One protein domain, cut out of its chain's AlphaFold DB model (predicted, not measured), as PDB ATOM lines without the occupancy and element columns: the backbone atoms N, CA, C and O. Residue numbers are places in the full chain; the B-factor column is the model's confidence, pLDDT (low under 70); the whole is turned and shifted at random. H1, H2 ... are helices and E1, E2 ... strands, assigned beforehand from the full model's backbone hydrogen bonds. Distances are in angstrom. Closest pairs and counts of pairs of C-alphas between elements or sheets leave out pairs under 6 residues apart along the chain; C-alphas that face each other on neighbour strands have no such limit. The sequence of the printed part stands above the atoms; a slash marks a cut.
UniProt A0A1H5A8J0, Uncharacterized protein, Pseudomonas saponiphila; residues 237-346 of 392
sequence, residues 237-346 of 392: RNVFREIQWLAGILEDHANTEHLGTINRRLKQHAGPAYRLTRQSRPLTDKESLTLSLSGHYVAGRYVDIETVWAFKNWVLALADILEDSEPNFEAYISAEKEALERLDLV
ATOM      1  N   ARG A 237      19.276  55.849  92.892       89.62
ATOM      2  CA  ARG A 237      17.884  56.288  92.681       89.62
ATOM      3  C   ARG A 237      17.432  56.063  91.240       89.62
ATOM      4  O   ARG A 237      16.296  55.650  91.019       89.62
ATOM      5  N   ASN A 238      18.302  56.335  90.266       88.81
ATOM      6  CA  ASN A 238      17.993  56.085  88.859       88.81
ATOM      7  C   ASN A 238      17.866  54.585  88.578       88.81
ATOM      8  O   ASN A 238      16.893  54.191  87.947       88.81
ATOM      9  N   VAL A 239      18.776  53.759  89.106       88.62
ATOM     10  CA  VAL A 239      18.703  52.290  88.983       88.62
ATOM     11  C   VAL A 239      17.408  51.740  89.593       88.62
ATOM     12  O   VAL A 239      16.736  50.935  88.957       88.62
ATOM     13  N   PHE A 240      17.011  52.195  90.786       92.12
ATOM     14  CA  PHE A 240      15.793  51.716  91.456       92.12
ATOM     15  C   PHE A 240      14.548  52.089  90.648       92.12
ATOM     16  O   PHE A 240      13.704  51.237  90.376       92.12
ATOM     17  N   ARG A 241      14.471  53.341  90.176       89.94
ATOM     18  CA  ARG A 241      13.381  53.804  89.307       89.94
ATOM     19  C   ARG A 241      13.324  53.028  87.994       89.94
ATOM     20  O   ARG A 241      12.243  52.747  87.490       89.94
ATOM     21  N   GLU A 242      14.480  52.704  87.427       90.69
ATOM     22  CA  GLU A 242      14.579  51.922  86.200       90.69
ATOM     23  C   GLU A 242      14.046  50.499  86.406       90.69
ATOM     24  O   GLU A 242      13.267  50.020  85.587       90.69
ATOM     25  N   ILE A 243      14.380  49.856  87.530       91.06
ATOM     26  CA  ILE A 243      13.839  48.540  87.903       91.06
ATOM     27  C   ILE A 243      12.320  48.606  88.089       91.06
ATOM     28  O   ILE A 243      11.620  47.769  87.529       91.06
ATOM     29  N   GLN A 244      11.800  49.617  88.791       89.81
ATOM     30  CA  GLN A 244      10.354  49.819  88.969       89.81
ATOM     31  C   GLN A 244       9.624  50.031  87.638       89.81
ATOM     32  O   GLN A 244       8.572  49.447  87.386       89.81
ATOM     33  N   TRP A 245      10.195  50.840  86.749       89.44
ATOM     34  CA  TRP A 245       9.619  51.072  85.430       89.44
ATOM     35  C   TRP A 245       9.619  49.805  84.565       89.44
ATOM     36  O   TRP A 245       8.615  49.487  83.926       89.44
ATOM     37  N   LEU A 246      10.720  49.048  84.575       88.62
ATOM     38  CA  LEU A 246      10.810  47.768  83.870       88.62
ATOM     39  C   LEU A 246       9.858  46.727  84.470       88.62
ATOM     40  O   LEU A 246       9.264  45.959  83.715       88.62
ATOM     41  N   ALA A 247       9.671  46.726  85.789       88.88
ATOM     42  CA  ALA A 247       8.699  45.888  86.477       88.88
ATOM     43  C   ALA A 247       7.273  46.165  85.981       88.88
ATOM     44  O   ALA A 247       6.590  45.219  85.597       88.88
ATOM     45  N   GLY A 248       6.875  47.437  85.843       85.88
ATOM     46  CA  GLY A 248       5.580  47.813  85.257       85.88
ATOM     47  C   GLY A 248       5.386  47.294  83.824       85.88
ATOM     48  O   GLY A 248       4.365  46.684  83.515       85.88
ATOM     49  N   ILE A 249       6.405  47.420  82.959       85.44
ATOM     50  CA  ILE A 249       6.363  46.870  81.584       85.44
ATOM     51  C   ILE A 249       6.182  45.343  81.594       85.44
ATOM     52  O   ILE A 249       5.535  44.771  80.712       85.44
ATOM     53  N   LEU A 250       6.799  44.657  82.559       83.75
ATOM     54  CA  LEU A 250       6.672  43.211  82.696       83.75
ATOM     55  C   LEU A 250       5.309  42.815  83.277       83.75
ATOM     56  O   LEU A 250       4.760  41.795  82.847       83.75
ATOM     57  N   GLU A 251       4.758  43.585  84.218       82.25
ATOM     58  CA  GLU A 251       3.468  43.345  84.877       82.25
ATOM     59  C   GLU A 251       2.312  43.292  83.874       82.25
ATOM     60  O   GLU A 251       1.595  42.285  83.845       82.25
ATOM     61  N   ASP A 252       2.242  44.277  82.968       72.19
ATOM     62  CA  ASP A 252       1.227  44.441  81.908       72.19
ATOM     63  C   ASP A 252       1.046  43.203  81.006       72.19
ATOM     64  O   ASP A 252       0.102  43.086  80.215       72.19
ATOM     65  N   HIS A 253       1.964  42.241  81.095       67.44
ATOM     66  CA  HIS A 253       2.001  41.036  80.281       67.44
ATOM     67  C   HIS A 253       2.010  39.758  81.131       67.44
ATOM     68  O   HIS A 253       2.836  38.867  80.935       67.44
ATOM     69  N   ALA A 254       1.064  39.658  82.076       57.06
ATOM     70  CA  ALA A 254       0.811  38.510  82.967       57.06
ATOM     71  C   ALA A 254       0.910  37.121  82.300       57.06
ATOM     72  O   ALA A 254       1.392  36.186  82.929       57.06
ATOM     73  N   ASN A 255       0.541  36.997  81.021       59.88
ATOM     74  CA  ASN A 255       0.315  35.701  80.370       59.88
ATOM     75  C   ASN A 255       1.430  35.232  79.416       59.88
ATOM     76  O   ASN A 255       1.204  34.290  78.660       59.88
ATOM     77  N   THR A 256       2.598  35.892  79.357       63.19
ATOM     78  CA  THR A 256       3.641  35.524  78.375       63.19
ATOM     79  C   THR A 256       4.948  35.061  79.012       63.19
ATOM     80  O   THR A 256       5.677  35.853  79.595       63.19
ATOM     81  N   GLU A 257       5.294  33.790  78.798       68.69
ATOM     82  CA  GLU A 257       6.502  33.150  79.356       68.69
ATOM     83  C   GLU A 257       7.666  33.056  78.350       68.69
ATOM     84  O   GLU A 257       8.742  32.535  78.643       68.69
ATOM     85  N   HIS A 258       7.478  33.566  77.130       82.56
ATOM     86  CA  HIS A 258       8.478  33.465  76.070       82.56
ATOM     87  C   HIS A 258       9.469  34.637  76.082       82.56
ATOM     88  O   HIS A 258       9.103  35.791  75.845       82.56
ATOM     89  N   LEU A 259      10.758  34.309  76.238       83.62
ATOM     90  CA  LEU A 259      11.891  35.248  76.244       83.62
ATOM     91  C   LEU A 259      11.891  36.216  75.046       83.62
ATOM     92  O   LEU A 259      12.144  37.410  75.202       83.62
ATOM     93  N   GLY A 260      11.594  35.715  73.842       83.50
ATOM     94  CA  GLY A 260      11.553  36.533  72.625       83.50
ATOM     95  C   GLY A 260      10.457  37.601  72.654       83.50
ATOM     96  O   GLY A 260      10.680  38.724  72.199       83.50
ATOM     97  N   THR A 261       9.298  37.285  73.238       83.81
ATOM     98  CA  THR A 261       8.187  38.234  73.352       83.81
ATOM     99  C   THR A 261       8.506  39.336  74.354       83.81
ATOM    100  O   THR A 261       8.303  40.508  74.041       83.81
ATOM    101  N   ILE A 262       9.093  38.986  75.503       83.94
ATOM    102  CA  ILE A 262       9.547  39.969  76.496       83.94
ATOM    103  C   ILE A 262      10.620  40.883  75.904       83.94
ATOM    104  O   ILE A 262      10.493  42.099  75.975       83.94
ATOM    105  N   ASN A 263      11.629  40.332  75.225       86.94
ATOM    106  CA  ASN A 263      12.675  41.142  74.595       86.94
ATOM    107  C   ASN A 263      12.149  42.073  73.498       86.94
ATOM    108  O   ASN A 263      12.629  43.198  73.359       86.94
ATOM    109  N   ARG A 264      11.146  41.641  72.723       85.31
ATOM    110  CA  ARG A 264      10.474  42.517  71.755       85.31
ATOM    111  C   ARG A 264       9.766  43.679  72.457       85.31
ATOM    112  O   ARG A 264       9.828  44.793  71.946       85.31
ATOM    113  N   ARG A 265       9.126  43.438  73.604       83.12
ATOM    114  CA  ARG A 265       8.430  44.469  74.391       83.12
ATOM    115  C   ARG A 265       9.391  45.433  75.068       83.12
ATOM    116  O   ARG A 265       9.242  46.634  74.882       83.12
ATOM    117  N   LEU A 266      10.425  44.922  75.733       86.19
ATOM    118  CA  LEU A 266      11.512  45.740  76.277       86.19
ATOM    119  C   LEU A 266      12.105  46.640  75.187       86.19
ATOM    120  O   LEU A 266      12.231  47.843  75.376       86.19
ATOM    121  N   LYS A 267      12.337  46.103  73.984       87.06
ATOM    122  CA  LYS A 267      12.801  46.907  72.847       87.06
ATOM    123  C   LYS A 267      11.799  47.985  72.407       87.06
ATOM    124  O   LYS A 267      12.235  49.055  71.997       87.06
ATOM    125  N   GLN A 268      10.497  47.704  72.435       86.12
ATOM    126  CA  GLN A 268       9.447  48.646  72.022       86.12
ATOM    127  C   GLN A 268       9.233  49.778  73.033       86.12
ATOM    128  O   GLN A 268       9.081  50.921  72.617       86.12
ATOM    129  N   HIS A 269       9.222  49.462  74.329       83.69
ATOM    130  CA  HIS A 269       8.879  50.410  75.392       83.69
ATOM    131  C   HIS A 269      10.106  51.063  76.039       83.69
ATOM    132  O   HIS A 269      10.027  52.219  76.438       83.69
ATOM    133  N   ALA A 270      11.238  50.353  76.105       82.25
ATOM    134  CA  ALA A 270      12.460  50.829  76.751       82.25
ATOM    135  C   ALA A 270      13.650  51.032  75.798       82.25
ATOM    136  O   ALA A 270      14.586  51.770  76.101       82.25
ATOM    137  N   GLY A 271      13.605  50.443  74.603       83.69
ATOM    138  CA  GLY A 271      14.649  50.579  73.589       83.69
ATOM    139  C   GLY A 271      15.653  49.419  73.583       83.69
ATOM    140  O   GLY A 271      15.572  48.485  74.378       83.69
ATOM    141  N   PRO A 272      16.620  49.425  72.647       82.25
ATOM    142  CA  PRO A 272      17.451  48.256  72.346       82.25
ATOM    143  C   PRO A 272      18.496  47.907  73.417       82.25
ATOM    144  O   PRO A 272      19.043  46.803  73.362       82.25
ATOM    145  N   ALA A 273      18.787  48.829  74.341       81.12
ATOM    146  CA  ALA A 273      19.722  48.621  75.448       81.12
ATOM    147  C   ALA A 273      19.158  47.682  76.531       81.12
ATOM    148  O   ALA A 273      19.922  47.015  77.222       81.12
ATOM    149  N   TYR A 274      17.831  47.588  76.625       86.19
ATOM    150  CA  TYR A 274      17.130  46.783  77.617       86.19
ATOM    151  C   TYR A 274      16.837  45.409  77.035       86.19
ATOM    152  O   TYR A 274      16.096  45.261  76.057       86.19
ATOM    153  N   ARG A 275      17.460  44.387  77.614       87.69
ATOM    154  CA  ARG A 275      17.324  43.013  77.141       87.69
ATOM    155  C   ARG A 275      17.455  42.032  78.291       87.69
ATOM    156  O   ARG A 275      18.369  42.142  79.104       87.69
ATOM    157  N   LEU A 276      16.567  41.049  78.283       88.38
ATOM    158  CA  LEU A 276      16.658  39.834  79.066       88.38
ATOM    159  C   LEU A 276      17.556  38.832  78.322       88.38
ATOM    160  O   LEU A 276      17.265  38.438  77.186       88.38
ATOM    161  N   THR A 277      18.659  38.429  78.942       89.19
ATOM    162  CA  THR A 277      19.649  37.510  78.363       89.19
ATOM    163  C   THR A 277      19.918  36.330  79.279       89.19
ATOM    164  O   THR A 277      19.909  36.472  80.498       89.19
ATOM    165  N   ARG A 278      20.198  35.164  78.688       87.38
ATOM    166  CA  ARG A 278      20.783  34.032  79.412       87.38
ATOM    167  C   ARG A 278      22.288  34.249  79.506       87.38
ATOM    168  O   ARG A 278      22.936  34.471  78.484       87.38
ATOM    169  N   GLN A 279      22.822  34.230  80.719       83.25
ATOM    170  CA  GLN A 279      24.251  34.355  80.970       83.25
ATOM    171  C   GLN A 279      24.766  33.046  81.568       83.25
ATOM    172  O   GLN A 279      24.271  32.587  82.597       83.25
ATOM    173  N   SER A 280      25.761  32.447  80.909       77.19
ATOM    174  CA  SER A 280      26.449  31.262  81.422       77.19
ATOM    175  C   SER A 280      27.274  31.634  82.654       77.19
ATOM    176  O   SER A 280      28.030  32.614  82.636       77.19
ATOM    177  N   ARG A 281      27.119  30.862  83.733       68.19
ATOM    178  CA  ARG A 281      27.926  31.017  84.942       68.19
ATOM    179  C   ARG A 281      29.177  30.137  84.860       68.19
ATOM    180  O   ARG A 281      29.040  28.918  84.802       68.19
ATOM    181  N   PRO A 282      30.391  30.711  84.983       60.75
ATOM    182  CA  PRO A 282      31.646  29.963  84.849       60.75
ATOM    183  C   PRO A 282      31.861  28.840  85.873       60.75
ATOM    184  O   PRO A 282      32.789  28.058  85.720       60.75
ATOM    185  N   LEU A 283      31.075  28.812  86.956       64.88
ATOM    186  CA  LEU A 283      31.287  27.932  88.109       64.88
ATOM    187  C   LEU A 283      30.218  26.846  88.270       64.88
ATOM    188  O   LEU A 283      30.424  25.933  89.062       64.88
ATOM    189  N   THR A 284      29.076  26.949  87.583       64.94
ATOM    190  CA  THR A 284      27.929  26.052  87.812       64.94
ATOM    191  C   THR A 284      27.391  25.391  86.545       64.94
ATOM    192  O   THR A 284      26.435  24.632  86.656       64.94
ATOM    193  N   ASP A 285      27.957  25.674  85.361       68.31
ATOM    194  CA  ASP A 285      27.474  25.229  84.034       68.31
ATOM    195  C   ASP A 285      25.981  25.516  83.755       68.31
ATOM    196  O   ASP A 285      25.409  25.057  82.767       68.31
ATOM    197  N   LYS A 286      25.347  26.328  84.606       73.69
ATOM    198  CA  LYS A 286      23.957  26.761  84.497       73.69
ATOM    199  C   LYS A 286      23.864  28.124  83.824       73.69
ATOM    200  O   LYS A 286      24.740  28.982  83.978       73.69
ATOM    201  N   GLU A 287      22.768  28.330  83.103       81.00
ATOM    202  CA  GLU A 287      22.416  29.618  82.514       81.00
ATOM    203  C   GLU A 287      21.362  30.325  83.368       81.00
ATOM    204  O   GLU A 287      20.229  29.855  83.472       81.00
ATOM    205  N   SER A 288      21.710  31.493  83.912       85.81
ATOM    206  CA  SER A 288      20.773  32.344  84.646       85.81
ATOM    207  C   SER A 288      20.295  33.509  83.778       85.81
ATOM    208  O   SER A 288      21.045  34.053  82.960       85.81
ATOM    209  N   LEU A 289      19.037  33.903  83.947       87.94
ATOM    210  CA  LEU A 289      18.465  35.073  83.294       87.94
ATOM    211  C   LEU A 289      18.948  36.356  83.970       87.94
ATOM    212  O   LEU A 289      19.052  36.440  85.189       87.94
ATOM    213  N   THR A 290      19.251  37.357  83.150       89.31
ATOM    214  CA  THR A 290      19.774  38.661  83.569       89.31
ATOM    215  C   THR A 290      19.133  39.771  82.750       89.31
ATOM    216  O   THR A 290      18.895  39.594  81.552       89.31
ATOM    217  N   LEU A 291      18.871  40.921  83.370       87.81
ATOM    218  CA  LEU A 291      18.293  42.088  82.705       87.81
ATOM    219  C   LEU A 291      19.333  43.201  82.615       87.81
ATOM    220  O   LEU A 291      19.852  43.661  83.629       87.81
ATOM    221  N   SER A 292      19.640  43.618  81.389       87.06
ATOM    222  CA  SER A 292      20.522  44.764  81.152       87.06
ATOM    223  C   SER A 292      19.802  46.063  81.502       87.06
ATOM    224  O   SER A 292      18.711  46.313  80.984       87.06
ATOM    225  N   LEU A 293      20.443  46.864  82.348       85.00
ATOM    226  CA  LEU A 293      20.032  48.212  82.724       85.00
ATOM    227  C   LEU A 293      20.929  49.250  82.031       85.00
ATOM    228  O   LEU A 293      21.994  48.941  81.479       85.00
ATOM    229  N   SER A 294      20.515  50.509  82.070       73.81
ATOM    230  CA  SER A 294      21.304  51.649  81.635       73.81
ATOM    231  C   SER A 294      22.595  51.773  82.466       73.81
ATOM    232  O   SER A 294      22.704  51.296  83.597       73.81
ATOM    233  N   GLY A 295      23.650  52.345  81.876       67.62
ATOM    234  CA  GLY A 295      24.917  52.560  82.593       67.62
ATOM    235  C   GLY A 295      25.744  51.300  82.894       67.62
ATOM    236  O   GLY A 295      26.576  51.335  83.793       67.62
ATOM    237  N   HIS A 296      25.562  50.214  82.128       68.06
ATOM    238  CA  HIS A 296      26.286  48.932  82.251       68.06
ATOM    239  C   HIS A 296      25.933  48.074  83.480       68.06
ATOM    240  O   HIS A 296      26.618  47.082  83.745       68.06
ATOM    241  N   TYR A 297      24.869  48.410  84.212       78.38
ATOM    242  CA  TYR A 297      24.365  47.562  85.289       78.38
ATOM    243  C   TYR A 297      23.568  46.373  84.743       78.38
ATOM    244  O   TYR A 297      22.966  46.431  83.671       78.38
ATOM    245  N   VAL A 298      23.594  45.264  85.481       83.25
ATOM    246  CA  VAL A 298      22.907  44.022  85.111       83.25
ATOM    247  C   VAL A 298      22.204  43.473  86.345       83.25
ATOM    248  O   VAL A 298      22.871  43.020  87.277       83.25
ATOM    249  N   ALA A 299      20.873  43.503  86.339       85.44
ATOM    250  CA  ALA A 299      20.057  42.940  87.407       85.44
ATOM    251  C   ALA A 299      19.984  41.411  87.291       85.44
ATOM    252  O   ALA A 299      19.920  40.862  86.183       85.44
ATOM    253  N   GLY A 300      20.012  40.718  88.433       81.50
ATOM    254  CA  GLY A 300      19.947  39.254  88.490       81.50
ATOM    255  C   GLY A 300      21.280  38.559  88.201       81.50
ATOM    256  O   GLY A 300      21.348  37.333  88.180       81.50
ATOM    257  N   ARG A 301      22.379  39.312  88.032       81.50
ATOM    258  CA  ARG A 301      23.720  38.750  87.771       81.50
ATOM    259  C   ARG A 301      24.168  37.753  88.845       81.50
ATOM    260  O   ARG A 301      24.917  36.824  88.543       81.50
ATOM    261  N   TYR A 302      23.730  37.957  90.085       76.25
ATOM    262  CA  TYR A 302      24.110  37.138  91.234       76.25
ATOM    263  C   TYR A 302      23.026  36.143  91.659       76.25
ATOM    264  O   TYR A 302      23.308  35.251  92.455       76.25
ATOM    265  N   VAL A 303      21.852  36.161  91.020       80.25
ATOM    266  CA  VAL A 303      20.688  35.329  91.365       80.25
ATOM    267  C   VAL A 303      20.498  34.178  90.359       80.25
ATOM    268  O   VAL A 303      20.665  34.377  89.155       80.25
ATOM    269  N   ASP A 304      20.247  32.952  90.831       83.56
ATOM    270  CA  ASP A 304      20.126  31.760  89.969       83.56
ATOM    271  C   ASP A 304      18.672  31.552  89.519       83.56
ATOM    272  O   ASP A 304      17.932  30.765  90.099       83.56
ATOM    273  N   ILE A 305      18.240  32.321  88.512       84.12
ATOM    274  CA  ILE A 305      16.873  32.254  87.980       84.12
ATOM    275  C   ILE A 305      16.893  31.730  86.546       84.12
ATOM    276  O   ILE A 305      17.378  32.397  85.633       84.12
ATOM    277  N   GLU A 306      16.338  30.541  86.332       84.06
ATOM    278  CA  GLU A 306      16.427  29.833  85.046       84.06
ATOM    279  C   GLU A 306      15.222  30.100  84.119       84.06
ATOM    280  O   GLU A 306      15.342  30.029  82.883       84.06
ATOM    281  N   THR A 307      14.055  30.417  84.699       83.56
ATOM    282  CA  THR A 307      12.784  30.566  83.974       83.56
ATOM    283  C   THR A 307      12.355  32.025  83.856       83.56
ATOM    284  O   THR A 307      12.562  32.850  84.744       83.56
ATOM    285  N   VAL A 308      11.737  32.355  82.721       84.44
ATOM    286  CA  VAL A 308      11.277  33.717  82.416       84.44
ATOM    287  C   VAL A 308      10.171  34.158  83.374       84.44
ATOM    288  O   VAL A 308      10.136  35.316  83.784       84.44
ATOM    289  N   TRP A 309       9.301  33.225  83.758       84.06
ATOM    290  CA  TRP A 309       8.254  33.443  84.748       84.06
ATOM    291  C   TRP A 309       8.838  33.806  86.120       84.06
ATOM    292  O   TRP A 309       8.487  34.841  86.686       84.06
ATOM    293  N   ALA A 310       9.799  33.012  86.603       84.75
ATOM    294  CA  ALA A 310      10.467  33.254  87.878       84.75
ATOM    295  C   ALA A 310      11.220  34.590  87.857       84.75
ATOM    296  O   ALA A 310      11.148  35.359  88.809       84.75
ATOM    297  N   PHE A 311      11.864  34.915  86.730       87.75
ATOM    298  CA  PHE A 311      12.582  36.177  86.570       87.75
ATOM    299  C   PHE A 311      11.641  37.377  86.617       87.75
ATOM    300  O   PHE A 311      11.924  38.356  87.299       87.75
ATOM    301  N   LYS A 312      10.499  37.301  85.929       87.31
ATOM    302  CA  LYS A 312       9.479  38.349  85.979       87.31
ATOM    303  C   LYS A 312       8.990  38.583  87.411       87.31
ATOM    304  O   LYS A 312       8.972  39.726  87.853       87.31
ATOM    305  N   ASN A 313       8.604  37.523  88.121       86.88
ATOM    306  CA  ASN A 313       8.097  37.642  89.491       86.88
ATOM    307  C   ASN A 313       9.166  38.152  90.460       86.88
ATOM    308  O   ASN A 313       8.857  38.945  91.342       86.88
ATOM    309  N   TRP A 314      10.423  37.762  90.253       90.88
ATOM    310  CA  TRP A 314      11.548  38.312  90.997       90.88
ATOM    311  C   TRP A 314      11.742  39.810  90.738       90.88
ATOM    312  O   TRP A 314      11.919  40.555  91.691       90.88
ATOM    313  N   VAL A 315      11.652  40.281  89.486       90.94
ATOM    314  CA  VAL A 315      11.748  41.723  89.175       90.94
ATOM    315  C   VAL A 315      10.594  42.514  89.800       90.94
ATOM    316  O   VAL A 315      10.831  43.608  90.302       90.94
ATOM    317  N   LEU A 316       9.370  41.970  89.808       89.69
ATOM    318  CA  LEU A 316       8.223  42.592  90.484       89.69
ATOM    319  C   LEU A 316       8.454  42.681  92.000       89.69
ATOM    320  O   LEU A 316       8.349  43.758  92.574       89.69
ATOM    321  N   ALA A 317       8.856  41.574  92.634       90.06
ATOM    322  CA  ALA A 317       9.176  41.554  94.060       90.06
ATOM    323  C   ALA A 317      10.325  42.513  94.410       90.06
ATOM    324  O   ALA A 317      10.260  43.210  95.419       90.06
ATOM    325  N   LEU A 318      11.357  42.573  93.567       92.31
ATOM    326  CA  LEU A 318      12.472  43.498  93.720       92.31
ATOM    327  C   LEU A 318      11.997  44.951  93.626       92.31
ATOM    328  O   LEU A 318      12.399  45.766  94.447       92.31
ATOM    329  N   ALA A 319      11.139  45.282  92.662       92.94
ATOM    330  CA  ALA A 319      10.598  46.629  92.513       92.94
ATOM    331  C   ALA A 319       9.781  47.076  93.736       92.94
ATOM    332  O   ALA A 319       9.983  48.206  94.184       92.94
ATOM    333  N   ASP A 320       8.943  46.190  94.286       91.94
ATOM    334  CA  ASP A 320       8.179  46.445  95.516       91.94
ATOM    335  C   ASP A 320       9.119  46.769  96.690       91.94
ATOM    336  O   ASP A 320       8.969  47.784  97.361       91.94
ATOM    337  N   ILE A 321      10.127  45.922  96.933       91.69
ATOM    338  CA  ILE A 321      11.047  46.081  98.075       91.69
ATOM    339  C   ILE A 321      11.889  47.355  97.925       91.69
ATOM    340  O   ILE A 321      12.173  48.057  98.899       91.69
ATOM    341  N   LEU A 322      12.287  47.684  96.693       92.06
ATOM    342  CA  LEU A 322      13.067  48.883  96.407       92.06
ATOM    343  C   LEU A 322      12.261  50.184  96.551       92.06
ATOM    344  O   LEU A 322      12.884  51.236  96.682       92.06
ATOM    345  N   GLU A 323      10.924  50.142  96.536       90.25
ATOM    346  CA  GLU A 323      10.077  51.335  96.698       90.25
ATOM    347  C   GLU A 323      10.271  52.007  98.060       90.25
ATOM    348  O   GLU A 323      10.401  53.231  98.126       90.25
ATOM    349  N   ASP A 324      10.397  51.203  99.115       87.81
ATOM    350  CA  ASP A 324      10.581  51.673 100.492       87.81
ATOM    351  C   ASP A 324      12.059  51.686 100.940       87.81
ATOM    352  O   ASP A 324      12.376  52.047 102.077       87.81
ATOM    353  N   SER A 325      12.989  51.305 100.057       89.06
ATOM    354  CA  SER A 325      14.413  51.165 100.379       89.06
ATOM    355  C   SER A 325      15.214  52.455 100.180       89.06
ATOM    356  O   SER A 325      15.016  53.208  99.224       89.06
ATOM    357  N   GLU A 326      16.221  52.679 101.032       89.00
ATOM    358  CA  GLU A 326      17.179  53.765 100.815       89.00
ATOM    359  C   GLU A 326      18.042  53.478  99.565       89.00
ATOM    360  O   GLU A 326      18.595  52.384  99.434       89.00
ATOM    361  N   PRO A 327      18.197  54.435  98.633       87.12
ATOM    362  CA  PRO A 327      18.866  54.217  97.352       87.12
ATOM    363  C   PRO A 327      20.389  54.119  97.486       87.12
ATOM    364  O   PRO A 327      21.134  55.072  97.253       87.12
ATOM    365  N   ASN A 328      20.865  52.926  97.829       86.50
ATOM    366  CA  ASN A 328      22.279  52.585  97.906       86.50
ATOM    367  C   ASN A 328      22.532  51.117  97.503       86.50
ATOM    368  O   ASN A 328      21.612  50.315  97.344       86.50
ATOM    369  N   PHE A 329      23.806  50.760  97.311       84.44
ATOM    370  CA  PHE A 329      24.197  49.416  96.874       84.44
ATOM    371  C   PHE A 329      23.855  48.322  97.895       84.44
ATOM    372  O   PHE A 329      23.469  47.224  97.509       84.44
ATOM    373  N   GLU A 330      24.008  48.596  99.192       86.06
ATOM    374  CA  GLU A 330      23.743  47.600 100.236       86.06
ATOM    375  C   GLU A 330      22.253  47.255 100.297       86.06
ATOM    376  O   GLU A 330      21.894  46.078 100.358       86.06
ATOM    377  N   ALA A 331      21.391  48.267 100.187       88.31
ATOM    378  CA  ALA A 331      19.950  48.109 100.066       88.31
ATOM    379  C   ALA A 331      19.576  47.323  98.804       88.31
ATOM    380  O   ALA A 331      18.800  46.380  98.898       88.31
ATOM    381  N   TYR A 332      20.194  47.620  97.654       89.38
ATOM    382  CA  TYR A 332      19.990  46.849  96.423       89.38
ATOM    383  C   TYR A 332      20.291  45.356  96.609       89.38
ATOM    384  O   TYR A 332      19.462  44.512  96.285       89.38
ATOM    385  N   ILE A 333      21.458  45.016  97.165       88.25
ATOM    386  CA  ILE A 333      21.853  43.617  97.391       88.25
ATOM    387  C   ILE A 333      20.934  42.928  98.405       88.25
ATOM    388  O   ILE A 333      20.664  41.733  98.284       88.25
ATOM    389  N   SER A 334      20.470  43.665  99.412       88.94
ATOM    390  CA  SER A 334      19.541  43.140 100.414       88.94
ATOM    391  C   SER A 334      18.174  42.863  99.786       88.94
ATOM    392  O   SER A 334      17.648  41.765  99.952       88.94
ATOM    393  N   ALA A 335      17.676  43.784  98.959       90.31
ATOM    394  CA  ALA A 335      16.443  43.628  98.202       90.31
ATOM    395  C   ALA A 335      16.523  42.493  97.166       90.31
ATOM    396  O   ALA A 335      15.560  41.752  97.010       90.31
ATOM    397  N   GLU A 336      17.667  42.282  96.494       90.44
ATOM    398  CA  GLU A 336      17.847  41.135  95.584       90.44
ATOM    399  C   GLU A 336      17.675  39.792  96.310       90.44
ATOM    400  O   GLU A 336      17.084  38.864  95.749       90.44
ATOM    401  N   LYS A 337      18.187  39.688  97.545       88.19
ATOM    402  CA  LYS A 337      18.055  38.486  98.382       88.19
ATOM    403  C   LYS A 337      16.627  38.300  98.875       88.19
ATOM    404  O   LYS A 337      16.084  37.213  98.734       88.19
ATOM    405  N   GLU A 338      16.011  39.356  99.393       89.50
ATOM    406  CA  GLU A 338      14.635  39.303  99.892       89.50
ATOM    407  C   GLU A 338      13.633  39.004  98.762       89.50
ATOM    408  O   GLU A 338      12.726  38.190  98.929       89.50
ATOM    409  N   ALA A 339      13.843  39.561  97.565       89.25
ATOM    410  CA  ALA A 339      13.050  39.233  96.382       89.25
ATOM    411  C   ALA A 339      13.189  37.756  95.976       89.25
ATOM    412  O   ALA A 339      12.218  37.148  95.521       89.25
ATOM    413  N   LEU A 340      14.382  37.168  96.137       87.69
ATOM    414  CA  LEU A 340      14.609  35.742  95.889       87.69
ATOM    415  C   LEU A 340      13.903  34.872  96.937       87.69
ATOM    416  O   LEU A 340      13.214  33.925  96.574       87.69
ATOM    417  N   GLU A 341      14.001  35.223  98.218       86.69
ATOM    418  CA  GLU A 341      13.293  34.518  99.293       86.69
ATOM    419  C   GLU A 341      11.769  34.578  99.092       86.69
ATOM    420  O   GLU A 341      11.072  33.574  99.248       86.69
ATOM    421  N   ARG A 342      11.241  35.733  98.664       83.81
ATOM    422  CA  ARG A 342       9.821  35.897  98.323       83.81
ATOM    423  C   ARG A 342       9.407  35.010  97.148       83.81
ATOM    424  O   ARG A 342       8.284  34.519  97.144       83.81
ATOM    425  N   LEU A 343      10.292  34.778  96.181       80.81
ATOM    426  CA  LEU A 343      10.050  33.870  95.060       80.81
ATOM    427  C   LEU A 343      10.008  32.399  95.511       80.81
ATOM    428  O   LEU A 343       9.105  31.665  95.110       80.81
ATOM    429  N   ASP A 344      10.927  31.990  96.389       69.31
ATOM    430  CA  ASP A 344      10.998  30.625  96.931       69.31
ATOM    431  C   ASP A 344       9.774  30.274  97.799       69.31
ATOM    432  O   ASP A 344       9.299  29.135  97.792       69.31
ATOM    433  N   LEU A 345       9.212  31.258  98.511       59.69
ATOM    434  CA  LEU A 345       8.011  31.100  99.345       59.69
ATOM    435  C   LEU A 345       6.716  30.909  98.544       59.69
ATOM    436  O   LEU A 345       5.722  30.409  99.074       59.69
ATOM    437  N   VAL A 346       6.704  31.328  97.282       55.72
ATOM    438  CA  VAL A 346       5.497  31.381  96.456       55.72
ATOM    439  C   VAL A 346       5.243  30.058  95.718       55.72
ATOM    440  O   VAL A 346       4.089  29.731  95.419       55.72
TER     441      VAL A 346
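What this domain is: This is residues 237 to 346 of the 392 residues of an uncharacterized protein of Pseudomonas saponiphila (UniProt A0A1H5A8J0). Look first at a small two-stranded hairpin, E1 and E2, whose strand E2 sits beside the first half of H3, the helix at the core. H1 and H4 cross H3 steeply on two different sides, and H2 lies beside E1, its contact with the helices made mainly through H1. The printed part has 110 residues with four named helices and two named strands, in the order H1, H2, E1, E2, H3, H4; the sheet, E1 - E2, is antiparallel and the class is mostly helix. The whole is compact, with a radius of gyration of the C-alphas of 13.0 A, and rounded, spanning 33 by 33 by 29 A.

Where its parts are: Find C-alpha 276 at (16.658, 39.834, 79.066); there E1 begins, residues 276 to 280, and E2 follows with residues 287 to 292, 15.3 A long. Next find H3, residues 308 to 323, 22.7 A long. H1 begins at C-alpha 237, at (17.884, 56.288, 92.681), and runs 20.9 A to residue 251. H2 covers residues 259 to 269, 15.5 A. H4, residues 329 to 346, runs 26.0 A and ends at C-alpha 346, at (5.497, 31.381, 96.456).

How they stand to each other: In the hairpin of E1 and E2, directions at 139 degrees, look for N 277 and O 290, 2.9 A apart, and N 288 and O 279, 3.1 A apart, both within hydrogen-bond range. Residues 291 to 292 of E2 also pair antiparallel with residues 298 to 299. From E2 go to H3: the closest C-alphas are those of Leu 289 and Phe 311, 6.8 A apart. On the other strand, the closest C-alphas of H2 and E1 are those of Asn 263 and Leu 276, 6.1 A apart. H3 touches H1, closest at the C-alphas of Gln 244 and Ala 319, 4.8 A, at a steep tilt of 44 degrees, opposite ways. H3 also touches H4, closest at the C-alphas of Leu 318 and Ala 339, 5.1 A, at a steep tilt of 50 degrees, opposite ways. H1 and H4 are only just apart, with closest C-alphas 8.1 A from each other. With residues 246 to 250 alone H1 touches H2, closest at the C-alphas of Ile 249 and Leu 266, 7.5 A, at a steep tilt of 60 degrees. In H1, H2 and H3 every O i to N i+4 pair is within hydrogen-bond range; in H4 13 of 14 are.

The domain as a whole: The two C-alphas farthest apart are those of Asp 285 and Asp 324, at 35.4 A. The printed part has no cut. The link from E2 to H3, residues 293 to 307, is long; that from H3 to H4 is tight. The mean pLDDT of the printed part is 83.1, and you will find values under 70 at residues 253 to 257, 281 to 285, 295 to 296 and 344 to 346.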